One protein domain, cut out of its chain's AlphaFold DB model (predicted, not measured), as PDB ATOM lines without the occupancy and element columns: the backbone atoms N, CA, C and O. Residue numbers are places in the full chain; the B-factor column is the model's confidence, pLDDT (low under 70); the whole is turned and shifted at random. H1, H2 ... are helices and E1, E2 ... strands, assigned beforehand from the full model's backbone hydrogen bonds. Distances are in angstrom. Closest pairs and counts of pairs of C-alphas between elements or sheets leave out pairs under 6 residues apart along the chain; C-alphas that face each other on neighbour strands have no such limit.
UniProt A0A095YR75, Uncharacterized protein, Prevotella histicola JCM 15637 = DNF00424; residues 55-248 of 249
ATOM      1  N   VAL A  55     -14.563  38.575  13.954       93.88
ATOM      2  CA  VAL A  55     -14.036  37.566  14.875       93.88
ATOM      3  C   VAL A  55     -15.121  37.218  15.886       93.88
ATOM      4  O   VAL A  55     -15.734  38.101  16.487       93.88
ATOM      5  N   LEU A  56     -15.366  35.930  16.081       94.12
ATOM      6  CA  LEU A  56     -16.284  35.450  17.099       94.12
ATOM      7  C   LEU A  56     -15.658  35.587  18.490       94.12
ATOM      8  O   LEU A  56     -14.631  34.972  18.769       94.12
ATOM      9  N   VAL A  57     -16.295  36.362  19.368       94.38
ATOM     10  CA  VAL A  57     -15.747  36.690  20.699       94.38
ATOM     11  C   VAL A  57     -16.329  35.854  21.842       94.38
ATOM     12  O   VAL A  57     -15.817  35.905  22.955       94.38
ATOM     13  N   ASN A  58     -17.374  35.062  21.585       94.69
ATOM     14  CA  ASN A  58     -17.914  34.068  22.522       94.69
ATOM     15  C   ASN A  58     -18.058  32.679  21.863       94.69
ATOM     16  O   ASN A  58     -19.161  32.121  21.824       94.69
ATOM     17  N   PRO A  59     -16.976  32.086  21.321       94.06
ATOM     18  CA  PRO A  59     -17.059  30.753  20.732       94.06
ATOM     19  C   PRO A  59     -17.541  29.715  21.755       94.06
ATOM     20  O   PRO A  59     -17.498  29.927  22.970       94.06
ATOM     21  N   PHE A  60     -18.051  28.585  21.273       93.56
ATOM     22  CA  PHE A  60     -18.300  27.442  22.148       93.56
ATOM     23  C   PHE A  60     -16.973  26.926  22.701       93.56
ATOM     24  O   PHE A  60     -15.984  26.889  21.974       93.56
ATOM     25  N   LYS A  61     -16.949  26.513  23.973       90.38
ATOM     26  CA  LYS A  61     -15.724  26.036  24.641       90.38
ATOM     27  C   LYS A  61     -15.210  24.696  24.108       90.38
ATOM     28  O   LYS A  61     -14.093  24.308  24.425       90.38
ATOM     29  N   GLY A  62     -16.014  23.996  23.318       87.12
ATOM     30  CA  GLY A  62     -15.647  22.753  22.658       87.12
ATOM     31  C   GLY A  62     -16.547  22.494  21.456       87.12
ATOM     32  O   GLY A  62     -17.196  23.411  20.943       87.12
ATOM     33  N   ASN A  63     -16.595  21.235  21.027       86.94
ATOM     34  CA  ASN A  63     -17.273  20.862  19.793       86.94
ATOM     35  C   ASN A  63     -18.780  21.117  19.874       86.94
ATOM     36  O   ASN A  63     -19.480  20.555  20.716       86.94
ATOM     37  N   ALA A  64     -19.270  21.968  18.984       91.56
ATOM     38  CA  ALA A  64     -20.638  22.464  18.988       91.56
ATOM     39  C   ALA A  64     -21.047  22.921  17.585       91.56
ATOM     40  O   ALA A  64     -20.295  22.780  16.622       91.56
ATOM     41  N   LYS A  65     -22.250  23.473  17.465       91.56
ATOM     42  CA  LYS A  65     -22.807  23.926  16.195       91.56
ATOM     43  C   LYS A  65     -23.614  25.204  16.406       91.56
ATOM     44  O   LYS A  65     -24.397  25.287  17.352       91.56
ATOM     45  N   ILE A  66     -23.431  26.179  15.517       93.81
ATOM     46  CA  ILE A  66     -24.429  27.226  15.270       93.81
ATOM     47  C   ILE A  66     -25.438  26.633  14.297       93.81
ATOM     48  O   ILE A  66     -25.037  26.076  13.276       93.81
ATOM     49  N   TYR A  67     -26.722  26.759  14.591       93.50
ATOM     50  CA  TYR A  67     -27.791  26.296  13.720       93.50
ATOM     51  C   TYR A  67     -28.267  27.412  12.795       93.50
ATOM     52  O   TYR A  67     -28.285  28.589  13.161       93.50
ATOM     53  N   ALA A  68     -28.726  27.043  11.601       92.25
ATOM     54  CA  ALA A  68     -29.371  27.972  10.687       92.25
ATOM     55  C   ALA A  68     -30.522  28.723  11.385       92.25
ATOM     56  O   ALA A  68     -31.414  28.118  11.986       92.25
ATOM     57  N   GLY A  69     -30.517  30.049  11.273       93.00
ATOM     58  CA  GLY A  69     -31.481  30.932  11.923       93.00
ATOM     59  C   GLY A  69     -31.165  31.295  13.375       93.00
ATOM     60  O   GLY A  69     -31.950  32.034  13.970       93.00
ATOM     61  N   ASP A  70     -30.041  30.839  13.938       95.50
ATOM     62  CA  ASP A  70     -29.543  31.367  15.209       95.50
ATOM     63  C   ASP A  70     -29.307  32.872  15.117       95.50
ATOM     64  O   ASP A  70     -28.830  33.389  14.102       95.50
ATOM     65  N   LEU A  71     -29.636  33.562  16.206       96.44
ATOM     66  CA  LEU A  71     -29.448  34.997  16.330       96.44
ATOM     67  C   LEU A  71     -28.017  35.339  16.709       96.44
ATOM     68  O   LEU A  71     -27.385  34.679  17.537       96.44
ATOM     69  N   LEU A  72     -27.525  36.413  16.107       97.00
ATOM     70  CA  LEU A  72     -26.159  36.878  16.251       97.00
ATOM     71  C   LEU A  72     -26.150  38.395  16.441       97.00
ATOM     72  O   LEU A  72     -27.025  39.104  15.941       97.00
ATOM     73  N   GLU A  73     -25.131  38.893  17.125       97.00
ATOM     74  CA  GLU A  73     -24.812  40.321  17.194       97.00
ATOM     75  C   GLU A  73     -23.524  40.551  16.416       97.00
ATOM     76  O   GLU A  73     -22.468  40.049  16.792       97.00
ATOM     77  N   TYR A  74     -23.626  41.287  15.317       97.06
ATOM     78  CA  TYR A  74     -22.500  41.774  14.537       97.06
ATOM     79  C   TYR A  74     -22.232  43.230  14.902       97.06
ATOM     80  O   TYR A  74     -23.128  44.074  14.830       97.06
ATOM     81  N   ASN A  75     -20.989  43.528  15.257       95.81
ATOM     82  CA  ASN A  75     -20.502  44.890  15.389       95.81
ATOM     83  C   ASN A  75     -19.386  45.092  14.354       95.81
ATOM     84  O   ASN A  75     -18.375  44.391  14.443       95.81
ATOM     85  N   PRO A  76     -19.526  46.028  13.396       94.44
ATOM     86  CA  PRO A  76     -18.506  46.264  12.378       94.44
ATOM     87  C   PRO A  76     -17.224  46.899  12.944       94.44
ATOM     88  O   PRO A  76     -16.223  46.971  12.239       94.44
ATOM     89  N   GLY A  77     -17.237  47.372  14.195       93.19
ATOM     90  CA  GLY A  77     -16.075  47.949  14.873       93.19
ATOM     91  C   GLY A  77     -15.660  49.325  14.358       93.19
ATOM     92  O   GLY A  77     -14.624  49.829  14.774       93.19
ATOM     93  N   ILE A  78     -16.453  49.937  13.470       91.06
ATOM     94  CA  ILE A  78     -16.122  51.202  12.796       91.06
ATOM     95  C   ILE A  78     -16.134  52.377  13.779       91.06
ATOM     96  O   ILE A  78     -15.248  53.220  13.730       91.06
ATOM     97  N   GLU A  79     -17.112  52.431  14.686       88.25
ATOM     98  CA  GLU A  79     -17.241  53.554  15.629       88.25
ATOM     99  C   GLU A  79     -16.119  53.596  16.678       88.25
ATOM    100  O   GLU A  79     -15.820  54.662  17.208       88.25
ATOM    101  N   GLY A  80     -15.501  52.449  16.977       86.06
ATOM    102  CA  GLY A  80     -14.484  52.315  18.024       86.06
ATOM    103  C   GLY A  80     -13.093  51.914  17.534       86.06
ATOM    104  O   GLY A  80     -12.220  51.708  18.370       86.06
ATOM    105  N   ASP A  81     -12.900  51.750  16.223       86.44
ATOM    106  CA  ASP A  81     -11.672  51.217  15.607       86.44
ATOM    107  C   ASP A  81     -11.174  49.901  16.248       86.44
ATOM    108  O   ASP A  81      -9.985  49.654  16.431       86.44
ATOM    109  N   THR A  82     -12.110  49.032  16.644       88.19
ATOM    110  CA  THR A  82     -11.808  47.781  17.372       88.19
ATOM    111  C   THR A  82     -11.692  46.560  16.463       88.19
ATOM    112  O   THR A  82     -11.415  45.456  16.935       88.19
ATOM    113  N   GLY A  83     -11.972  46.729  15.170       90.94
ATOM    114  CA  GLY A  83     -12.231  45.626  14.250       90.94
ATOM    115  C   GLY A  83     -13.603  44.976  14.469       90.94
ATOM    116  O   GLY A  83     -14.256  45.150  15.503       90.94
ATOM    117  N   ALA A  84     -14.056  44.237  13.458       95.06
ATOM    118  CA  ALA A  84     -15.378  43.632  13.457       95.06
ATOM    119  C   ALA A  84     -15.452  42.409  14.384       95.06
ATOM    120  O   ALA A  84     -14.613  41.504  14.330       95.06
ATOM    121  N   THR A  85     -16.505  42.352  15.196       95.81
ATOM    122  CA  THR A  85     -16.761  41.254  16.137       95.81
ATOM    123  C   THR A  85     -18.134  40.656  15.912       95.81
ATOM    124  O   THR A  85     -19.057  41.329  15.443       95.81
ATOM    125  N   ILE A  86     -18.268  39.382  16.263       97.06
ATOM    126  CA  ILE A  86     -19.550  38.694  16.273       97.06
ATOM    127  C   ILE A  86     -19.741  37.989  17.602       97.06
ATOM    128  O   ILE A  86     -18.798  37.427  18.159       97.06
ATOM    129  N   LYS A  87     -20.981  37.989  18.081       97.44
ATOM    130  CA  LYS A  87     -21.415  37.182  19.212       97.44
ATOM    131  C   LYS A  87     -22.559  36.262  18.817       97.44
ATOM    132  O   LYS A  87     -23.468  36.681  18.102       97.44
ATOM    133  N   ILE A  88     -22.536  35.032  19.317       97.25
ATOM    134  CA  ILE A  88     -23.626  34.065  19.153       97.25
ATOM    135  C   ILE A  88     -24.596  34.197  20.318       97.25
ATOM    136  O   ILE A  88     -24.173  34.174  21.473       97.25
ATOM    137  N   MET A  89     -25.895  34.279  20.039       97.06
ATOM    138  CA  MET A  89     -26.909  34.171  21.081       97.06
ATOM    139  C   MET A  89     -27.144  32.696  21.406       97.06
ATOM    140  O   MET A  89     -28.009  32.047  20.819       97.06
ATOM    141  N   LYS A  90     -26.362  32.158  22.344       97.12
ATOM    142  CA  LYS A  90     -26.568  30.796  22.844       97.12
ATOM    143  C   LYS A  90     -27.774  30.771  23.777       97.12
ATOM    144  O   LYS A  90     -27.856  31.569  24.713       97.12
ATOM    145  N   THR A  91     -28.709  29.865  23.513       97.56
ATOM    146  CA  THR A  91     -29.982  29.780  24.245       97.56
ATOM    147  C   THR A  91     -30.276  28.358  24.679       97.56
ATOM    148  O   THR A  91     -30.184  27.430  23.874       97.56
ATOM    149  N   TYR A  92     -30.716  28.195  25.926       97.94
ATOM    150  CA  TYR A  92     -31.004  26.889  26.511       97.94
ATOM    151  C   TYR A  92     -32.393  26.875  27.143       97.94
ATOM    152  O   TYR A  92     -32.686  27.652  28.048       97.94
ATOM    153  N   GLU A  93     -33.266  25.990  26.669       97.69
ATOM    154  CA  GLU A  93     -34.630  25.869  27.185       97.69
ATOM    155  C   GLU A  93     -34.660  24.976  28.427       97.69
ATOM    156  O   GLU A  93     -34.299  23.796  28.362       97.69
ATOM    157  N   VAL A  94     -35.132  25.525  29.544       98.06
ATOM    158  CA  VAL A  94     -35.331  24.805  30.802       98.06
ATOM    159  C   VAL A  94     -36.397  23.729  30.609       98.06
ATOM    160  O   VAL A  94     -37.557  24.012  30.310       98.06
ATOM    161  N   ALA A  95     -36.004  22.471  30.780       97.69
ATOM    162  CA  ALA A  95     -36.870  21.316  30.587       97.69
ATOM    163  C   ALA A  95     -37.784  21.070  31.794       97.69
ATOM    164  O   ALA A  95     -38.913  20.615  31.629       97.69
ATOM    165  N   LYS A  96     -37.315  21.396  33.004       97.25
ATOM    166  CA  LYS A  96     -38.043  21.209  34.264       97.25
ATOM    167  C   LYS A  96     -37.837  22.413  35.174       97.25
ATOM    168  O   LYS A  96     -36.734  22.947  35.215       97.25
ATOM    169  N   ALA A  97     -38.880  22.822  35.898       97.06
ATOM    170  CA  ALA A  97     -38.768  23.923  36.846       97.06
ATOM    171  C   ALA A  97     -37.638  23.646  37.848       97.06
ATOM    172  O   ALA A  97     -37.521  22.530  38.359       97.06
ATOM    173  N   ALA A  98     -36.821  24.660  38.103       95.75
ATOM    174  CA  ALA A  98     -35.655  24.577  38.965       95.75
ATOM    175  C   ALA A  98     -35.693  25.693  40.010       95.75
ATOM    176  O   ALA A  98     -36.159  26.801  39.734       95.75
ATOM    177  N   SER A  99     -35.202  25.379  41.206       96.44
ATOM    178  CA  SER A  99     -34.954  26.317  42.311       96.44
ATOM    179  C   SER A  99     -33.693  25.920  43.091       96.44
ATOM    180  O   SER A  99     -33.560  26.213  44.277       96.44
ATOM    181  N   THR A 100     -32.800  25.165  42.448       96.88
ATOM    182  CA  THR A 100     -31.614  24.535  43.043       96.88
ATOM    183  C   THR A 100     -30.392  24.792  42.160       96.88
ATOM    184  O   THR A 100     -30.468  25.500  41.155       96.88
ATOM    185  N   THR A 101     -29.246  24.239  42.550       97.88
ATOM    186  CA  THR A 101     -28.009  24.246  41.757       97.88
ATOM    187  C   THR A 101     -28.014  23.217  40.626       97.88
ATOM    188  O   THR A 101     -27.033  23.130  39.897       97.88
ATOM    189  N   GLU A 102     -29.079  22.426  40.481       98.00
ATOM    190  CA  GLU A 102     -29.242  21.482  39.380       98.00
ATOM    191  C   GLU A 102     -30.320  21.992  38.422       98.00
ATOM    192  O   GLU A 102     -31.464  22.221  38.819       98.00
ATOM    193  N   VAL A 103     -29.967  22.158  37.148       98.19
ATOM    194  CA  VAL A 103     -30.892  22.634  36.115       98.19
ATOM    195  C   VAL A 103     -30.927  21.631  34.973       98.19
ATOM    196  O   VAL A 103     -29.889  21.255  34.434       98.19
ATOM    197  N   LEU A 104     -32.130  21.206  34.590       98.25
ATOM    198  CA  LEU A 104     -32.335  20.356  33.421       98.25
ATOM    199  C   LEU A 104     -32.714  21.229  32.234       98.25
ATOM    200  O   LEU A 104     -33.726  21.933  32.284       98.25
ATOM    201  N   ILE A 105     -31.937  21.157  31.159       98.06
ATOM    202  CA  ILE A 105     -32.243  21.821  29.891       98.06
ATOM    203  C   ILE A 105     -32.466  20.781  28.800       98.06
ATOM    204  O   ILE A 105     -31.885  19.694  28.826       98.06
ATOM    205  N   LYS A 106     -33.343  21.091  27.846       96.94
ATOM    206  CA  LYS A 106     -33.709  20.136  26.799       96.94
ATOM    207  C   LYS A 106     -32.504  19.802  25.922       96.94
ATOM    208  O   LYS A 106     -31.737  20.692  25.554       96.94
ATOM    209  N   ARG A 107     -32.390  18.532  25.532       95.38
ATOM    210  CA  ARG A 107     -31.347  18.029  24.637       95.38
ATOM    211  C   ARG A 107     -31.993  17.337  23.446       95.38
ATOM    212  O   ARG A 107     -32.694  16.347  23.604       95.38
ATOM    213  N   ASP A 108     -31.746  17.863  22.257       87.50
ATOM    214  CA  ASP A 108     -32.079  17.210  20.991       87.50
ATOM    215  C   ASP A 108     -31.042  17.585  19.919       87.50
ATOM    216  O   ASP A 108     -30.058  18.264  20.210       87.50
ATOM    217  N   GLY A 109     -31.246  17.131  18.679       84.44
ATOM    218  CA  GLY A 109     -30.318  17.388  17.572       84.44
ATOM    219  C   GLY A 109     -30.238  18.849  17.105       84.44
ATOM    220  O   GLY A 109     -29.370  19.161  16.292       84.44
ATOM    221  N   PHE A 110     -31.107  19.740  17.597       86.06
ATOM    222  CA  PHE A 110     -31.221  21.134  17.153       86.06
ATOM    223  C   PHE A 110     -31.128  22.145  18.308       86.06
ATOM    224  O   PHE A 110     -31.688  23.243  18.212       86.06
ATOM    225  N   ARG A 111     -30.452  21.779  19.407       92.19
ATOM    226  CA  ARG A 111     -30.193  22.652  20.560       92.19
ATOM    227  C   ARG A 111     -28.705  22.770  20.849       92.19
ATOM    228  O   ARG A 111     -27.955  21.809  20.713       92.19
ATOM    229  N   HIS A 112     -28.295  23.957  21.295       95.44
ATOM    230  CA  HIS A 112     -26.912  24.215  21.688       95.44
ATOM    231  C   HIS A 112     -26.466  23.318  22.841       95.44
ATOM    232  O   HIS A 112     -27.247  22.961  23.727       95.44
ATOM    233  N   ILE A 113     -25.174  23.002  22.836       94.44
ATOM    234  CA  ILE A 113     -24.524  22.228  23.887       94.44
ATOM    235  C   ILE A 113     -23.991  23.209  24.949       94.44
ATOM    236  O   ILE A 113     -23.341  24.196  24.591       94.44
ATOM    237  N   PRO A 114     -24.307  23.002  26.236       95.88
ATOM    238  CA  PRO A 114     -23.730  23.753  27.351       95.88
ATOM    239  C   PRO A 114     -22.328  23.219  27.686       95.88
ATOM    240  O   PRO A 114     -22.068  22.023  27.547       95.88
ATOM    241  N   PHE A 115     -21.441  24.069  28.196       96.06
ATOM    242  CA  PHE A 115     -20.089  23.676  28.589       96.06
ATOM    243  C   PHE A 115     -19.764  24.063  30.030       96.06
ATOM    244  O   PHE A 115     -20.255  25.051  30.578       96.06
ATOM    245  N   VAL A 116     -18.878  23.284  30.653       97.25
ATOM    246  CA  VAL A 116     -18.303  23.648  31.952       97.25
ATOM    247  C   VAL A 116     -17.539  24.967  31.818       97.25
ATOM    248  O   VAL A 116     -16.764  25.181  30.886       97.25
ATOM    249  N   GLY A 117     -17.775  25.867  32.767       96.31
ATOM    250  CA  GLY A 117     -17.243  27.220  32.788       96.31
ATOM    251  C   GLY A 117     -18.056  28.231  31.982       96.31
ATOM    252  O   GLY A 117     -17.639  29.388  31.927       96.31
ATOM    253  N   ASP A 118     -19.162  27.839  31.338       97.75
ATOM    254  CA  ASP A 118     -20.127  28.810  30.814       97.75
ATOM    255  C   ASP A 118     -20.762  29.560  31.985       97.75
ATOM    256  O   ASP A 118     -20.991  28.992  33.056       97.75
ATOM    257  N   ILE A 119     -21.053  30.842  31.788       98.38
ATOM    258  CA  ILE A 119     -21.813  31.632  32.752       98.38
ATOM    259  C   ILE A 119     -23.183  31.864  32.139       98.38
ATOM    260  O   ILE A 119     -23.291  32.467  31.075       98.38
ATOM    261  N   LEU A 120     -24.228  31.371  32.796       98.44
ATOM    262  CA  LEU A 120     -25.599  31.425  32.303       98.44
ATOM    263  C   LEU A 120     -26.475  32.246  33.241       98.44
ATOM    264  O   LEU A 120     -26.261  32.267  34.450       98.44
ATOM    265  N   MET A 121     -27.509  32.880  32.706       98.12
ATOM    266  CA  MET A 121     -28.567  33.495  33.502       98.12
ATOM    267  C   MET A 121     -29.930  33.220  32.880       98.12
ATOM    268  O   MET A 121     -30.036  33.004  31.671       98.12
ATOM    269  N   VAL A 122     -30.987  33.258  33.694       98.19
ATOM    270  CA  VAL A 122     -32.356  33.309  33.162       98.19
ATOM    271  C   VAL A 122     -32.487  34.585  32.344       98.19
ATOM    272  O   VAL A 122     -32.153  35.669  32.828       98.19
ATOM    273  N   ALA A 123     -32.937  34.449  31.099       97.50
ATOM    274  CA  ALA A 123     -33.009  35.574  30.194       97.50
ATOM    275  C   ALA A 123     -33.932  36.666  30.759       97.50
ATOM    276  O   ALA A 123     -35.050  36.374  31.197       97.50
ATOM    277  N   PRO A 124     -33.489  37.929  30.740       95.25
ATOM    278  CA  PRO A 124     -34.284  39.038  31.220       95.25
ATOM    279  C   PRO A 124     -35.438  39.308  30.248       95.25
ATOM    280  O   PRO A 124     -35.372  38.984  29.059       95.25
ATOM    281  N   ASN A 125     -36.492  39.957  30.746       94.56
ATOM    282  CA  ASN A 125     -37.659  40.321  29.933       94.56
ATOM    283  C   ASN A 125     -37.365  41.440  28.917       94.56
ATOM    284  O   ASN A 125     -38.126  41.623  27.974       94.56
ATOM    285  N   THR A 126     -36.261  42.174  29.086       94.69
ATOM    286  CA  THR A 126     -35.775  43.209  28.161       94.69
ATOM    287  C   THR A 126     -34.308  42.954  27.814       94.69
ATOM    288  O   THR A 126     -33.582  42.387  28.625       94.69
ATOM    289  N   LEU A 127     -33.843  43.398  26.641       91.69
ATOM    290  CA  LEU A 127     -32.438  43.238  26.217       91.69
ATOM    291  C   LEU A 127     -31.424  43.903  27.164       91.69
ATOM    292  O   LEU A 127     -30.297  43.441  27.298       91.69
ATOM    293  N   THR A 128     -31.825  44.986  27.829       93.25
ATOM    294  CA  THR A 128     -30.985  45.736  28.775       93.25
ATOM    295  C   THR A 128     -31.144  45.272  30.220       93.25
ATOM    296  O   THR A 128     -30.469  45.795  31.111       93.25
ATOM    297  N   GLY A 129     -32.052  44.325  30.469       95.69
ATOM    298  CA  GLY A 129     -32.333  43.827  31.802       95.69
ATOM    299  C   GLY A 129     -31.155  43.053  32.379       95.69
ATOM    300  O   GLY A 129     -30.346  42.464  31.663       95.69
ATOM    301  N   THR A 130     -31.070  43.051  33.703       97.38
ATOM    302  CA  THR A 130     -30.036  42.322  34.438       97.38
ATOM    303  C   THR A 130     -30.606  41.084  35.111       97.38
ATOM    304  O   THR A 130     -31.768  41.076  35.517       97.38
ATOM    305  N   GLY A 131     -29.767  40.072  35.295       96.31
ATOM    306  CA  GLY A 131     -30.085  38.854  36.027       96.31
ATOM    307  C   GLY A 131     -29.011  38.491  37.050       96.31
ATOM    308  O   GLY A 131     -28.156  39.300  37.420       96.31
ATOM    309  N   THR A 132     -29.076  37.243  37.506       98.00
ATOM    310  CA  THR A 132     -28.004  36.610  38.281       98.00
ATOM    311  C   THR A 132     -27.309  35.599  37.382       98.00
ATOM    312  O   THR A 132     -27.945  34.642  36.943       98.00
ATOM    313  N   GLY A 133     -26.028  35.824  37.099       98.25
ATOM    314  CA  GLY A 133     -25.198  34.870  36.376       98.25
ATOM    315  C   GLY A 133     -24.748  33.734  37.289       98.25
ATOM    316  O   GLY A 133     -24.348  33.967  38.431       98.25
ATOM    317  N   VAL A 134     -24.788  32.506  36.791       98.50
ATOM    318  CA  VAL A 134     -24.304  31.310  37.482       98.50
ATOM    319  C   VAL A 134     -23.311  30.571  36.599       98.50
ATOM    320  O   VAL A 134     -23.533  30.413  35.400       98.50
ATOM    321  N   THR A 135     -22.209  30.118  37.182       98.62
ATOM    322  CA  THR A 135     -21.186  29.370  36.450       98.62
ATOM    323  C   THR A 135     -21.572  27.900  36.398       98.62
ATOM    324  O   THR A 135     -21.845  27.302  37.438       98.62
ATOM    325  N   VAL A 136     -21.562  27.303  35.211       98.56
ATOM    326  CA  VAL A 136     -21.732  25.861  35.010       98.56
ATOM    327  C   VAL A 136     -20.474  25.143  35.489       98.56
ATOM    328  O   VAL A 136     -19.379  25.395  34.993       98.56
ATOM    329  N   THR A 137     -20.613  24.243  36.455       98.44
ATOM    330  CA  THR A 137     -19.503  23.476  37.041       98.44
ATOM    331  C   THR A 137     -19.495  22.017  36.597       98.44
ATOM    332  O   THR A 137     -18.440  21.389  36.615       98.44
ATOM    333  N   ALA A 138     -20.636  21.487  36.153       98.19
ATOM    334  CA  ALA A 138     -20.732  20.164  35.547       98.19
ATOM    335  C   ALA A 138     -21.833  20.126  34.480       98.19
ATOM    336  O   ALA A 138     -22.846  20.819  34.598       98.19
ATOM    337  N   VAL A 139     -21.626  19.293  33.461       97.94
ATOM    338  CA  VAL A 139     -22.586  19.014  32.389       97.94
ATOM    339  C   VAL A 139     -22.659  17.505  32.196       97.94
ATOM    340  O   VAL A 139     -21.639  16.865  31.952       97.94
ATOM    341  N   GLU A 140     -23.861  16.942  32.274       97.69
ATOM    342  CA  GLU A 140     -24.109  15.513  32.080       97.69
ATOM    343  C   GLU A 140     -25.224  15.295  31.047       97.69
ATOM    344  O   GLU A 140     -26.311  15.865  31.149       97.69
ATOM    345  N   ALA A 141     -24.968  14.452  30.046       96.69
ATOM    346  CA  ALA A 141     -26.008  13.916  29.170       96.69
ATOM    347  C   ALA A 141     -26.811  12.862  29.932       96.69
ATOM    348  O   ALA A 141     -26.262  11.824  30.291       96.69
ATOM    349  N   THR A 142     -28.108  13.084  30.128       97.25
ATOM    350  CA  THR A 142     -28.955  12.121  30.838       97.25
ATOM    351  C   THR A 142     -30.374  12.087  30.272       97.25
ATOM    352  O   THR A 142     -30.706  12.793  29.314       97.25
ATOM    353  N   LYS A 143     -31.214  11.227  30.847       96.75
ATOM    354  CA  LYS A 143     -32.618  11.068  30.480       96.75
ATOM    355  C   LYS A 143     -33.491  11.299  31.704       96.75
ATOM    356  O   LYS A 143     -33.373  10.591  32.699       96.75
ATOM    357  N   ASP A 144     -34.388  12.271  31.615       95.88
ATOM    358  CA  ASP A 144     -35.464  12.452  32.583       95.88
ATOM    359  C   ASP A 144     -36.678  11.611  32.160       95.88
ATOM    360  O   ASP A 144     -37.019  11.510  30.978       95.88
ATOM    361  N   ASN A 145     -37.345  11.001  33.139       93.31
ATOM    362  CA  ASN A 145     -38.454  10.074  32.898       93.31
ATOM    363  C   ASN A 145     -39.693  10.734  32.276       93.31
ATOM    364  O   ASN A 145     -40.549  10.033  31.743       93.31
ATOM    365  N   THR A 146     -39.820  12.058  32.364       91.94
ATOM    366  CA  THR A 146     -40.979  12.812  31.879       91.94
ATOM    367  C   THR A 146     -40.653  13.607  30.622       91.94
ATOM    368  O   THR A 146     -41.441  13.598  29.680       91.94
ATOM    369  N   VAL A 147     -39.509  14.295  30.589       92.94
ATOM    370  CA  VAL A 147     -39.163  15.201  29.474       92.94
ATOM    371  C   VAL A 147     -38.212  14.591  28.443       92.94
ATOM    372  O   VAL A 147     -38.006  15.191  27.390       92.94
ATOM    373  N   GLY A 148     -37.681  13.391  28.698       94.81
ATOM    374  CA  GLY A 148     -36.804  12.673  27.775       94.81
ATOM    375  C   GLY A 148     -35.343  13.101  27.887       94.81
ATOM    376  O   GLY A 148     -34.819  13.271  28.989       94.81
ATOM    377  N   ASP A 149     -34.664  13.218  26.748       97.25
ATOM    378  CA  ASP A 149     -33.246  13.567  26.695       97.25
ATOM    379  C   ASP A 149     -32.991  15.001  27.178       97.25
ATOM    380  O   ASP A 149     -33.566  15.975  26.680       97.25
ATOM    381  N   VAL A 150     -32.083  15.139  28.146       97.81
ATOM    382  CA  VAL A 150     -31.725  16.424  28.757       97.81
ATOM    383  C   VAL A 150     -30.221  16.540  28.980       97.81
ATOM    384  O   VAL A 150     -29.505  15.544  29.096       97.81
ATOM    385  N   TRP A 151     -29.747  17.779  29.072       98.00
ATOM    386  CA  TRP A 151     -28.495  18.076  29.754       98.00
ATOM    387  C   TRP A 151     -28.810  18.418  31.207       98.00
ATOM    388  O   TRP A 151     -29.608  19.319  31.477       98.00
ATOM    389  N   LYS A 152     -28.182  17.702  32.138       98.12
ATOM    390  CA  LYS A 152     -28.182  18.035  33.557       98.12
ATOM    391  C   LYS A 152     -26.982  18.931  33.843       98.12
ATOM    392  O   LYS A 152     -25.839  18.523  33.659       98.12
ATOM    393  N   LEU A 153     -27.260  20.158  34.268       98.50
ATOM    394  CA  LEU A 153     -26.254  21.139  34.652       98.50
ATOM    395  C   LEU A 153     -26.138  21.196  36.167       98.50
ATOM    396  O   LEU A 153     -27.160  21.307  36.844       98.50
ATOM    397  N   THR A 154     -24.910  21.230  36.672       98.56
ATOM    398  CA  THR A 154     -24.621  21.729  38.021       98.56
ATOM    399  C   THR A 154     -24.090  23.148  37.892       98.56
ATOM    400  O   THR A 154     -23.193  23.398  37.087       98.56
ATOM    401  N   VAL A 155     -24.643  24.084  38.661       98.50
ATOM    402  CA  VAL A 155     -24.286  25.507  38.616       98.50
ATOM    403  C   VAL A 155     -23.857  26.036  39.986       98.50
ATOM    404  O   VAL A 155     -24.220  25.493  41.027       98.50
ATOM    405  N   SER A 156     -23.077  27.116  39.989       98.25
ATOM    406  CA  SER A 156     -22.428  27.677  41.183       98.25
ATOM    407  C   SER A 156     -23.381  28.254  42.237       98.25
ATOM    408  O   SER A 156     -22.967  28.480  43.371       98.25
ATOM    409  N   ALA A 157     -24.632  28.544  41.874       97.56
ATOM    410  CA  ALA A 157     -25.666  29.053  42.771       97.56
ATOM    411  C   ALA A 157     -27.054  28.619  42.284       97.56
ATOM    412  O   ALA A 157     -27.218  28.257  41.119       97.56
ATOM    413  N   ALA A 158     -28.052  28.648  43.170       96.94
ATOM    414  CA  ALA A 158     -29.403  28.220  42.825       96.94
ATOM    415  C   ALA A 158     -30.019  29.100  41.724       96.94
ATOM    416  O   ALA A 158     -29.993  30.328  41.806       96.94
ATOM    417  N   VAL A 159     -30.619  28.460  40.722       96.50
ATOM    418  CA  VAL A 159     -31.360  29.131  39.648       96.50
ATOM    419  C   VAL A 159     -32.845  28.901  39.867       96.50
ATOM    420  O   VAL A 159     -33.282  27.760  39.975       96.50
ATOM    421  N   THR A 160     -33.621  29.986  39.902       97.25
ATOM    422  CA  THR A 160     -35.086  29.912  39.887       97.25
ATOM    423  C   THR A 160     -35.583  30.119  38.465       97.25
ATOM    424  O   THR A 160     -35.495  31.227  37.937       97.25
ATOM    425  N   ALA A 161     -36.089  29.062  37.835       97.00
ATOM    426  CA  ALA A 161     -36.584  29.107  36.465       97.00
ATOM    427  C   ALA A 161     -37.803  28.198  36.285       97.00
ATOM    428  O   ALA A 161     -37.837  27.072  36.781       97.00
ATOM    429  N   ALA A 162     -38.801  28.683  35.549       97.12
ATOM    430  CA  ALA A 162     -39.960  27.888  35.161       97.12
ATOM    431  C   ALA A 162     -39.627  26.945  33.992       97.12
ATOM    432  O   ALA A 162     -38.672  27.165  33.247       97.12
ATOM    433  N   VAL A 163     -40.457  25.917  33.795       97.06
ATOM    434  CA  VAL A 163     -40.416  25.098  32.571       97.06
ATOM    435  C   VAL A 163     -40.581  26.004  31.349       97.06
ATOM    436  O   VAL A 163     -41.455  26.867  31.334       97.06
ATOM    437  N   GLY A 164     -39.748  25.810  30.327       96.38
ATOM    438  CA  GLY A 164     -39.763  26.607  29.099       96.38
ATOM    439  C   GLY A 164     -39.102  27.982  29.224       96.38
ATOM    440  O   GLY A 164     -39.016  28.696  28.227       96.38
ATOM    441  N   ALA A 165     -38.604  28.363  30.408       97.69
ATOM    442  CA  ALA A 165     -37.744  29.533  30.529       97.69
ATOM    443  C   ALA A 165     -36.473  29.341  29.688       97.69
ATOM    444  O   ALA A 165     -35.981  28.224  29.527       97.69
ATOM    445  N   VAL A 166     -35.935  30.437  29.161       98.12
ATOM    446  CA  VAL A 166     -34.716  30.413  28.348       98.12
ATOM    447  C   VAL A 166     -33.557  30.941  29.180       98.12
ATOM    448  O   VAL A 166     -33.645  32.029  29.749       98.12
ATOM    449  N   LEU A 167     -32.473  30.173  29.253       98.38
ATOM    450  CA  LEU A 167     -31.186  30.629  29.765       98.38
ATOM    451  C   LEU A 167     -30.341  31.169  28.611       98.38
ATOM    452  O   LEU A 167     -30.372  30.616  27.511       98.38
ATOM    453  N   VAL A 168     -29.573  32.218  28.883       98.06
ATOM    454  CA  VAL A 168     -28.633  32.847  27.943       98.06
ATOM    455  C   VAL A 168     -27.266  32.998  28.591       98.06
ATOM    456  O   VAL A 168     -27.167  33.039  29.820       98.06
ATOM    457  N   GLU A 169     -26.220  33.110  27.775       97.69
ATOM    458  CA  GLU A 169     -24.889  33.459  28.276       97.69
ATOM    459  C   GLU A 169     -24.884  34.838  28.936       97.69
ATOM    460  O   GLU A 169     -25.415  35.808  28.387       97.69
ATOM    461  N   ALA A 170     -24.241  34.914  30.096       98.00
ATOM    462  CA  ALA A 170     -24.089  36.112  30.896       98.00
ATOM    463  C   ALA A 170     -22.633  36.603  30.896       98.00
ATOM    464  O   ALA A 170     -21.695  35.813  30.827       98.00
ATOM    465  N   ASP A 171     -22.448  37.916  31.001       97.19
ATOM    466  CA  ASP A 171     -21.138  38.575  31.012       97.19
ATOM    467  C   ASP A 171     -20.311  38.292  32.279       97.19
ATOM    468  O   ASP A 171     -19.081  38.343  32.243       97.19
ATOM    469  N   LYS A 172     -20.971  37.995  33.403       97.75
ATOM    470  CA  LYS A 172     -20.333  37.702  34.692       97.75
ATOM    471  C   LYS A 172     -21.201  36.824  35.588       97.75
ATOM    472  O   LYS A 172     -22.421  36.775  35.447       97.75
ATOM    473  N   ALA A 173     -20.569  36.179  36.565       97.88
ATOM    474  CA  ALA A 173     -21.267  35.490  37.644       97.88
ATOM    475  C   ALA A 173     -21.771  36.484  38.709       97.88
ATOM    476  O   ALA A 173     -21.177  37.540  38.932       97.88
ATOM    477  N   GLY A 174     -22.846  36.118  39.404       97.81
ATOM    478  CA  GLY A 174     -23.463  36.920  40.457       97.81
ATOM    479  C   GLY A 174     -24.495  37.931  39.951       97.81
ATOM    480  O   GLY A 174     -24.914  37.916  38.792       97.81
ATOM    481  N   ALA A 175     -24.956  38.789  40.861       97.31
ATOM    482  CA  ALA A 175     -26.027  39.744  40.601       97.31
ATOM    483  C   ALA A 175     -25.613  40.862  39.626       97.31
ATOM    484  O   ALA A 175     -24.454  41.282  39.553       97.31
ATOM    485  N   GLY A 176     -26.601  41.388  38.900       97.44
ATOM    486  CA  GLY A 176     -26.394  42.473  37.944       97.44
ATOM    487  C   GLY A 176     -25.671  42.027  36.672       97.44
ATOM    488  O   GLY A 176     -25.058  42.866  36.012       97.44
ATOM    489  N   ALA A 177     -25.681  40.728  36.372       98.12
ATOM    490  CA  ALA A 177     -25.161  40.184  35.124       98.12
ATOM    491  C   ALA A 177     -26.066  40.581  33.952       98.12
ATOM    492  O   ALA A 177     -27.277  40.749  34.124       98.12
ATOM    493  N   LYS A 178     -25.483  40.742  32.769       97.69
ATOM    494  CA  LYS A 178     -26.165  41.063  31.514       97.69
ATOM    495  C   LYS A 178     -25.963  39.931  30.521       97.69
ATOM    496  O   LYS A 178     -24.967  39.217  30.591       97.69
ATOM    497  N   ALA A 179     -26.884  39.790  29.573       97.44
ATOM    498  CA  ALA A 179     -26.688  38.856  28.472       97.44
ATOM    499  C   ALA A 179     -25.477  39.287  27.622       97.44
ATOM    500  O   ALA A 179     -25.310  40.478  27.353       97.44
ATOM    501  N   ILE A 180     -24.651  38.331  27.183       96.81
ATOM    502  CA  ILE A 180     -23.496  38.610  26.306       96.81
ATOM    503  C   ILE A 180     -23.952  39.274  25.000       96.81
ATOM    504  O   ILE A 180     -23.328  40.232  24.527       96.81
ATOM    505  N   VAL A 181     -25.048  38.763  24.433       96.81
ATOM    506  CA  VAL A 181     -25.729  39.372  23.291       96.81
ATOM    507  C   VAL A 181     -26.758  40.371  23.799       96.81
ATOM    508  O   VAL A 181     -27.713  40.009  24.484       96.81
ATOM    509  N   SER A 182     -26.558  41.626  23.422       94.81
ATOM    510  CA  SER A 182     -27.348  42.781  23.848       94.81
ATOM    511  C   SER A 182     -28.124  43.425  22.700       94.81
ATOM    512  O   SER A 182     -29.111  44.115  22.944       94.81
ATOM    513  N   ASN A 183     -27.710  43.179  21.454       95.19
ATOM    514  CA  ASN A 183     -28.329  43.716  20.251       95.19
ATOM    515  C   ASN A 183     -28.292  42.681  19.109       95.19
ATOM    516  O   ASN A 183     -27.434  42.768  18.226       95.19
ATOM    517  N   PRO A 184     -29.180  41.668  19.113       96.06
ATOM    518  CA  PRO A 184     -29.259  40.731  17.999       96.06
ATOM    519  C   PRO A 184     -29.667  41.477  16.722       96.06
ATOM    520  O   PRO A 184     -30.733  42.083  16.665       96.06
ATOM    521  N   ASN A 185     -28.822  41.429  15.698       95.88
ATOM    522  CA  ASN A 185     -28.996  42.182  14.450       95.88
ATOM    523  C   ASN A 185     -28.641  41.356  13.202       95.88
ATOM    524  O   ASN A 185     -28.569  41.887  12.094       95.88
ATOM    525  N   CYS A 186     -28.418  40.058  13.391       96.12
ATOM    526  CA  CYS A 186     -27.936  39.133  12.382       96.12
ATOM    527  C   CYS A 186     -28.490  37.720  12.602       96.12
ATOM    528  O   CYS A 186     -28.917  37.361  13.702       96.12
ATOM    529  N   TYR A 187     -28.410  36.904  11.552       95.19
ATOM    530  CA  TYR A 187     -28.781  35.493  11.535       95.19
ATOM    531  C   TYR A 187     -27.651  34.627  10.980       95.19
ATOM    532  O   TYR A 187     -26.934  35.025  10.055       95.19
ATOM    533  N   ALA A 188     -27.542  33.400  11.480       94.31
ATOM    534  CA  ALA A 188     -26.749  32.364  10.833       94.31
ATOM    535  C   ALA A 188     -27.467  31.877   9.553       94.31
ATOM    536  O   ALA A 188     -28.595  31.382   9.646       94.31
ATOM    537  N   PRO A 189     -26.871  32.003   8.350       90.56
ATOM    538  CA  PRO A 189     -27.518  31.591   7.093       90.56
ATOM    539  C   PRO A 189     -27.647  30.067   6.938       90.56
ATOM    540  O   PRO A 189     -28.517  29.577   6.218       90.56
ATOM    541  N   SER A 190     -26.776  29.321   7.606       89.88
ATOM    542  CA  SER A 190     -26.670  27.868   7.570       89.88
ATOM    543  C   SER A 190     -26.117  27.372   8.902       89.88
ATOM    544  O   SER A 190     -25.776  28.171   9.775       89.88
ATOM    545  N   ASP A 191     -26.011  26.056   9.040       91.12
ATOM    546  CA  ASP A 191     -25.295  25.470  10.163       91.12
ATOM    547  C   ASP A 191     -23.784  25.725  10.027       91.12
ATOM    548  O   ASP A 191     -23.249  25.714   8.915       91.12
ATOM    549  N   PHE A 192     -23.100  25.920  11.154       90.38
ATOM    550  CA  PHE A 192     -21.640  26.022  11.230       90.38
ATOM    551  C   PHE A 192     -21.113  25.156  12.368       90.38
ATOM    552  O   PHE A 192     -21.504  25.341  13.521       90.38
ATOM    553  N   ASP A 193     -20.220  24.226  12.041       89.19
ATOM    554  CA  ASP A 193     -19.623  23.293  12.993       89.19
ATOM    555  C   ASP A 193     -18.353  23.864  13.638       89.19
ATOM    556  O   ASP A 193     -17.461  24.384  12.968       89.19
ATOM    557  N   PHE A 194     -18.262  23.717  14.956       88.75
ATOM    558  CA  PHE A 194     -17.088  24.015  15.765       88.75
ATOM    559  C   PHE A 194     -16.368  22.695  15.990       88.75
ATOM    560  O   PHE A 194     -16.810  21.872  16.786       88.75
ATOM    561  N   VAL A 195     -15.294  22.470  15.237       83.81
ATOM    562  CA  VAL A 195     -14.531  21.209  15.272       83.81
ATOM    563  C   VAL A 195     -13.254  21.345  16.105       83.81
ATOM    564  O   VAL A 195     -12.697  20.349  16.559       83.81
ATOM    565  N   TYR A 196     -12.795  22.576  16.319       81.19
ATOM    566  CA  TYR A 196     -11.556  22.883  17.022       81.19
ATOM    567  C   TYR A 196     -11.837  23.562  18.361       81.19
ATOM    568  O   TYR A 196     -12.763  24.370  18.481       81.19
ATOM    569  N   ASN A 197     -10.986  23.301  19.351       83.19
ATOM    570  CA  ASN A 197     -11.017  24.052  20.601       83.19
ATOM    571  C   ASN A 197     -10.733  25.535  20.311       83.19
ATOM    572  O   ASN A 197      -9.813  25.833  19.541       83.19
ATOM    573  N   PRO A 198     -11.521  26.469  20.865       85.00
ATOM    574  CA  PRO A 198     -11.326  27.885  20.599       85.00
ATOM    575  C   PRO A 198     -10.055  28.408  21.266       85.00
ATOM    576  O   PRO A 198      -9.650  27.925  22.321       85.00
ATOM    577  N   ALA A 199      -9.482  29.453  20.677       83.50
ATOM    578  CA  ALA A 199      -8.475  30.264  21.342       83.50
ATOM    579  C   ALA A 199      -9.084  30.943  22.579       83.50
ATOM    580  O   ALA A 199     -10.170  31.525  22.501       83.50
ATOM    581  N   ALA A 200      -8.386  30.904  23.714       78.56
ATOM    582  CA  ALA A 200      -8.813  31.587  24.934       78.56
ATOM    583  C   ALA A 200      -8.722  33.118  24.802       78.56
ATOM    584  O   ALA A 200      -9.482  33.852  25.433       78.56
ATOM    585  N   THR A 201      -7.788  33.606  23.979       76.25
ATOM    586  CA  THR A 201      -7.597  35.029  23.667       76.25
ATOM    587  C   THR A 201      -7.130  35.208  22.220       76.25
ATOM    588  O   THR A 201      -6.723  34.254  21.566       76.25
ATOM    589  N   ASN A 202      -7.106  36.442  21.707       72.31
ATOM    590  CA  ASN A 202      -6.605  36.713  20.350       72.31
ATOM    591  C   ASN A 202      -5.112  36.403  20.148       72.31
ATOM    592  O   ASN A 202      -4.694  36.254  18.995       72.31
ATOM    593  N   ASN A 203      -4.345  36.331  21.241       78.69
ATOM    594  CA  ASN A 203      -2.913  36.020  21.257       78.69
ATOM    595  C   ASN A 203      -2.638  34.557  21.630       78.69
ATOM    596  O   ASN A 203      -1.479  34.167  21.747       78.69
ATOM    597  N   ASP A 204      -3.685  33.763  21.846       76.69
ATOM    598  CA  ASP A 204      -3.565  32.319  21.960       76.69
ATOM    599  C   ASP A 204      -3.486  31.735  20.543       76.69
ATOM    600  O   ASP A 204      -4.450  31.773  19.775       76.69
ATOM    601  N   PHE A 205      -2.291  31.263  20.188       78.88
ATOM    602  CA  PHE A 205      -1.990  30.658  18.891       78.88
ATOM    603  C   PHE A 205      -2.182  29.135  18.886       78.88
ATOM    604  O   PHE A 205      -2.002  28.513  17.840       78.88
ATOM    605  N   GLU A 206      -2.576  28.550  20.020       80.50
ATOM    606  CA  GLU A 206      -2.787  27.109  20.189       80.50
ATOM    607  C   GLU A 206      -4.270  26.716  20.037       80.50
ATOM    608  O   GLU A 206      -4.591  25.539  19.864       80.50
ATOM    609  N   GLY A 207      -5.185  27.694  20.050       80.81
ATOM    610  CA  GLY A 207      -6.614  27.503  19.789       80.81
ATOM    611  C   GLY A 207      -7.116  28.150  18.491       80.81
ATOM    612  O   GLY A 207      -6.477  29.004  17.874       80.81
ATOM    613  N   ALA A 208      -8.312  27.752  18.055       85.88
ATOM    614  CA  ALA A 208      -8.931  28.277  16.844       85.88
ATOM    615  C   ALA A 208      -9.561  29.660  17.068       85.88
ATOM    616  O   ALA A 208     -10.420  29.848  17.935       85.88
ATOM    617  N   ARG A 209      -9.202  30.621  16.212       89.44
ATOM    618  CA  ARG A 209      -9.945  31.876  16.057       89.44
ATOM    619  C   ARG A 209     -10.991  31.687  14.970       89.44
ATOM    620  O   ARG A 209     -10.651  31.463  13.811       89.44
ATOM    621  N   TYR A 210     -12.260  31.770  15.349       91.25
ATOM    622  CA  TYR A 210     -13.372  31.617  14.422       91.25
ATOM    623  C   TYR A 210     -13.713  32.968  13.795       91.25
ATOM    624  O   TYR A 210     -14.080  33.911  14.495       91.25
ATOM    625  N   LEU A 211     -13.593  33.051  12.473       91.94
ATOM    626  CA  LEU A 211     -14.041  34.195  11.685       91.94
ATOM    627  C   LEU A 211     -15.221  33.754  10.837       91.94
ATOM    628  O   LEU A 211     -15.167  32.700  10.201       91.94
ATOM    629  N   PHE A 212     -16.277  34.556  10.805       91.75
ATOM    630  CA  PHE A 212     -17.402  34.278   9.924       91.75
ATOM    631  C   PHE A 212     -18.135  35.557   9.530       91.75
ATOM    632  O   PHE A 212     -17.919  36.618  10.112       91.75
ATOM    633  N   THR A 213     -18.997  35.458   8.520       94.44
ATOM    634  CA  THR A 213     -19.792  36.581   8.017       94.44
ATOM    635  C   THR A 213     -21.272  36.227   8.142       94.44
ATOM    636  O   THR A 213     -21.741  35.337   7.428       94.44
ATOM    637  N   PRO A 214     -22.023  36.868   9.052       94.56
ATOM    638  CA  PRO A 214     -23.425  36.553   9.259       94.56
ATOM    639  C   PRO A 214     -24.316  37.216   8.205       94.56
ATOM    640  O   PRO A 214     -23.928  38.190   7.562       94.56
ATOM    641  N   CYS A 215     -25.545  36.718   8.068       94.12
ATOM    642  CA  CYS A 215     -26.591  37.432   7.346       94.12
ATOM    643  C   CYS A 215     -27.100  38.582   8.220       94.12
ATOM    644  O   CYS A 215     -27.539  38.343   9.341       94.12
ATOM    645  N   LEU A 216     -27.140  39.801   7.690       94.25
ATOM    646  CA  LEU A 216     -27.780  40.942   8.337       94.25
ATOM    647  C   LEU A 216     -29.279  40.690   8.517       94.25
ATOM    648  O   LEU A 216     -29.957  40.191   7.610       94.25
ATOM    649  N   ALA A 217     -29.811  41.069   9.675       92.81
ATOM    650  CA  ALA A 217     -31.247  41.142   9.856       92.81
ATOM    651  C   ALA A 217     -31.824  42.244   8.963       92.81
ATOM    652  O   ALA A 217     -31.324  43.368   8.921       92.81
ATOM    653  N   ASN A 218     -32.855  41.899   8.201       88.06
ATOM    654  CA  ASN A 218     -33.567  42.835   7.347       88.06
ATOM    655  C   ASN A 218     -35.006  42.352   7.136       88.06
ATOM    656  O   ASN A 218     -35.307  41.173   7.328       88.06
ATOM    657  N   ALA A 219     -35.871  43.244   6.652       82.88
ATOM    658  CA  ALA A 219     -37.298  42.972   6.462       82.88
ATOM    659  C   ALA A 219     -37.619  41.829   5.472       82.88
ATOM    660  O   ALA A 219     -38.739  41.323   5.450       82.88
ATOM    661  N   SER A 220     -36.664  41.426   4.627       84.62
ATOM    662  CA  SER A 220     -36.807  40.285   3.710       84.62
ATOM    663  C   SER A 220     -36.367  38.954   4.330       84.62
ATOM    664  O   SER A 220     -36.639  37.899   3.754       84.62
ATOM    665  N   THR A 221     -35.706  38.978   5.490       88.69
ATOM    666  CA  THR A 221     -35.296  37.783   6.229       88.69
ATOM    667  C   THR A 221     -36.376  37.419   7.243       88.69
ATOM    668  O   THR A 221     -36.544  38.061   8.279       88.69
ATOM    669  N   VAL A 222     -37.123  36.360   6.924       92.19
ATOM    670  CA  VAL A 222     -38.227  35.855   7.745       92.19
ATOM    671  C   VAL A 222     -38.003  34.380   8.057       92.19
ATOM    672  O   VAL A 222     -37.686  33.587   7.166       92.19
ATOM    673  N   LEU A 223     -38.190  34.000   9.318       93.88
ATOM    674  CA  LEU A 223     -37.943  32.654   9.832       93.88
ATOM    675  C   LEU A 223     -39.205  32.068  10.474       93.88
ATOM    676  O   LEU A 223     -40.060  32.788  10.990       93.88
ATOM    677  N   TYR A 224     -39.333  30.743  10.466       94.88
ATOM    678  CA  TYR A 224     -40.370  30.047  11.221       94.88
ATOM    679  C   TYR A 224     -39.995  30.023  12.703       94.88
ATOM    680  O   TYR A 224     -39.104  29.276  13.102       94.88
ATOM    681  N   LYS A 225     -40.727  30.772  13.537       94.44
ATOM    682  CA  LYS A 225     -40.463  30.935  14.977       94.44
ATOM    683  C   LYS A 225     -40.274  29.601  15.705       94.44
ATOM    684  O   LYS A 225     -39.362  29.447  16.502       94.44
ATOM    685  N   ALA A 226     -41.129  28.621  15.407       92.38
ATOM    686  CA  ALA A 226     -41.112  27.299  16.041       92.38
ATOM    687  C   ALA A 226     -39.929  26.405  15.614       92.38
ATOM    688  O   ALA A 226     -39.730  25.340  16.188       92.38
ATOM    689  N   LYS A 227     -39.178  26.810  14.584       92.38
ATOM    690  CA  LYS A 227     -38.008  26.093  14.063       92.38
ATOM    691  C   LYS A 227     -36.694  26.808  14.367       92.38
ATOM    692  O   LYS A 227     -35.657  26.338  13.921       92.38
ATOM    693  N   MET A 228     -36.727  27.938  15.063       93.25
ATOM    694  CA  MET A 228     -35.522  28.609  15.548       93.25
ATOM    695  C   MET A 228     -35.070  27.987  16.872       93.25
ATOM    696  O   MET A 228     -35.808  27.212  17.488       93.25
ATOM    697  N   SER A 229     -33.869  28.345  17.320       93.88
ATOM    698  CA  SER A 229     -33.449  28.089  18.699       93.88
ATOM    699  C   SER A 229     -34.392  28.780  19.701       93.88
ATOM    700  O   SER A 229     -35.055  29.761  19.343       93.88
ATOM    701  N   PRO A 230     -34.517  28.269  20.941       95.12
ATOM    702  CA  PRO A 230     -35.435  28.812  21.942       95.12
ATOM    703  C   PRO A 230     -35.207  30.309  22.186       95.12
ATOM    704  O   PRO A 230     -34.180  30.711  22.718       95.12
ATOM    705  N   MET A 231     -36.172  31.153  21.821       94.38
ATOM    706  CA  MET A 231     -36.009  32.603  21.951       94.38
ATOM    707  C   MET A 231     -36.513  33.116  23.303       94.38
ATOM    708  O   MET A 231     -37.648  32.805  23.682       94.38
ATOM    709  N   PRO A 232     -35.726  33.940  24.019       95.38
ATOM    710  CA  PRO A 232     -36.183  34.566  25.251       95.38
ATOM    711  C   PRO A 232     -37.256  35.629  24.980       95.38
ATOM    712  O   PRO A 232     -37.352  36.181  23.881       95.38
ATOM    713  N   ALA A 233     -38.048  35.960  26.004       94.94
ATOM    714  CA  ALA A 233     -39.131  36.943  25.896       94.94
ATOM    715  C   ALA A 233     -38.646  38.318  25.401       94.94
ATOM    716  O   ALA A 233     -39.315  38.944  24.579       94.94
ATOM    717  N   SER A 234     -37.454  38.742  25.832       94.75
ATOM    718  CA  SER A 234     -36.800  39.979  25.387       94.75
ATOM    719  C   SER A 234     -36.566  40.047  23.880       94.75
ATOM    720  O   SER A 234     -36.680  41.119  23.299       94.75
ATOM    721  N   VAL A 235     -36.273  38.915  23.244       95.88
ATOM    722  CA  VAL A 235     -36.042  38.819  21.796       95.88
ATOM    723  C   VAL A 235     -37.352  38.655  21.045       95.88
ATOM    724  O   VAL A 235     -37.547  39.259  19.996       95.88
ATOM    725  N   LEU A 236     -38.286  37.874  21.591       95.25
ATOM    726  CA  LEU A 236     -39.622  37.726  21.015       95.25
ATOM    727  C   LEU A 236     -40.352  39.070  20.897       95.25
ATOM    728  O   LEU A 236     -41.112  39.257  19.950       95.25
ATOM    729  N   ALA A 237     -40.097  40.000  21.820       94.56
ATOM    730  CA  ALA A 237     -40.637  41.356  21.786       94.56
ATOM    731  C   ALA A 237     -40.123  42.205  20.605       94.56
ATOM    732  O   ALA A 237     -40.773  43.181  20.245       94.56
ATOM    733  N   LEU A 238     -38.995  41.831  19.991       93.88
ATOM    734  CA  LEU A 238     -38.430  42.507  18.815       93.88
ATOM    735  C   LEU A 238     -39.066  42.038  17.504       93.88
ATOM    736  O   LEU A 238     -38.751  42.579  16.454       93.88
ATOM    737  N   ASN A 239     -39.926  41.016  17.537       95.06
ATOM    738  CA  ASN A 239     -40.510  40.471  16.321       95.06
ATOM    739  C   ASN A 239     -41.387  41.510  15.608       95.06
ATOM    740  O   ASN A 239     -42.450  41.884  16.104       95.06
ATOM    741  N   THR A 240     -40.990  41.899  14.404       94.50
ATOM    742  CA  THR A 240     -41.726  42.842  13.556       94.50
ATOM    743  C   THR A 240     -42.731  42.151  12.628       94.50
ATOM    744  O   THR A 240     -43.554  42.814  11.986       94.50
ATOM    745  N   SER A 241     -42.720  40.814  12.555       92.75
ATOM    746  CA  SER A 241     -43.617  40.068  11.672       92.75
ATOM    747  C   SER A 241     -45.071  40.109  12.144       92.75
ATOM    748  O   SER A 241     -45.394  39.783  13.285       92.75
ATOM    749  N   LYS A 242     -45.983  40.422  11.218       93.88
ATOM    750  CA  LYS A 242     -47.439  40.405  11.450       93.88
ATOM    751  C   LYS A 242     -48.076  39.027  11.238       93.88
ATOM    752  O   LYS A 242     -49.260  38.853  11.515       93.88
ATOM    753  N   VAL A 243     -47.326  38.060  10.707       93.69
ATOM    754  CA  VAL A 243     -47.839  36.719  10.400       93.69
ATOM    755  C   VAL A 243     -47.594  35.799  11.592       93.69
ATOM    756  O   VAL A 243     -46.470  35.665  12.075       93.69
ATOM    757  N   ALA A 244     -48.650  35.139  12.069       95.25
ATOM    758  CA  ALA A 244     -48.551  34.225  13.200       95.25
ATOM    759  C   ALA A 244     -47.522  33.111  12.933       95.25
ATOM    760  O   ALA A 244     -47.542  32.447  11.899       95.25
ATOM    761  N   GLY A 245     -46.611  32.905  13.887       93.94
ATOM    762  CA  GLY A 245     -45.553  31.896  13.789       93.94
ATOM    763  C   GLY A 245     -44.345  32.301  12.941       93.94
ATOM    764  O   GLY A 245     -43.391  31.525  12.870       93.94
ATOM    765  N   TRP A 246     -44.343  33.489  12.332       95.19
ATOM    766  CA  TRP A 246     -43.180  34.043  11.641       95.19
ATOM    767  C   TRP A 246     -42.400  34.974  12.566       95.19
ATOM    768  O   TRP A 246     -42.963  35.606  13.461       95.19
ATOM    769  N   PHE A 247     -41.093  35.024  12.347       95.31
ATOM    770  CA  PHE A 247     -40.171  35.882  13.065       95.31
ATOM    771  C   PHE A 247     -39.340  36.703  12.081       95.31
ATOM    772  O   PHE A 247     -38.815  36.157  11.108       95.31
ATOM    773  N   SER A 248     -39.239  38.003  12.332       93.38
ATOM    774  CA  SER A 248     -38.359  38.938  11.631       93.38
ATOM    775  C   SER A 248     -37.925  39.994  12.643       93.38
ATOM    776  O   SER A 248     -38.768  40.471  13.402       93.38
TER     777      SER A 248
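What this domain is: This is residues 55 to 248 of the 249 residues of an uncharacterized protein of Prevotella histicola JCM 15637 = DNF00424 (UniProt A0A095YR75). Regular structure is little: a twisted, branched sheet, E4 to E10, curls into a small, nearly closed barrel at one end; hairpin E2-E3, pair E1-E11 and loops make the other. Of 194 printed residues, 71 are in named elements, mostly strand, E1 to E11, then H1. The whole is compact, radius of gyration of the C-alphas 16.3 A, spans 47 by 46 by 32 A.

Where its parts are: E7, residues 131 to 144, measures 27.2 A; E8, 148 to 161, 18.6 A; E5, 98 to 106, 13.1 A. Others are E4 91-93, E6 119-122, E9 166-169, E10 174-177, E1 64-66, E2 71-75, E3 85-88, E11 192-194, H1 233-236. C-alpha 64 is at (-20.638, 22.464, 18.988), C-alpha 236 at (-39.622, 37.726, 21.015).

How they stand to each other: E6, E7, E8 form a meander, successive antiparallel neighbours; N 140 and O 152, 2.9 A, are within hydrogen-bond range. E5 to E8 and E6 to E9 are Greek keys, first strand beside fourth. The closest C-alphas of E4 and E5, Glu 93 and Ile 105, are 5.4 A apart. H1, not on this sheet, is too short for O i to N i+4 pairs.

The domain as a whole: The farthest C-alphas, Asp 81 and Asn 145, are 52.0 A apart. The printed part has no cut; no printed residue is under 70. E11 to H1 is a long link.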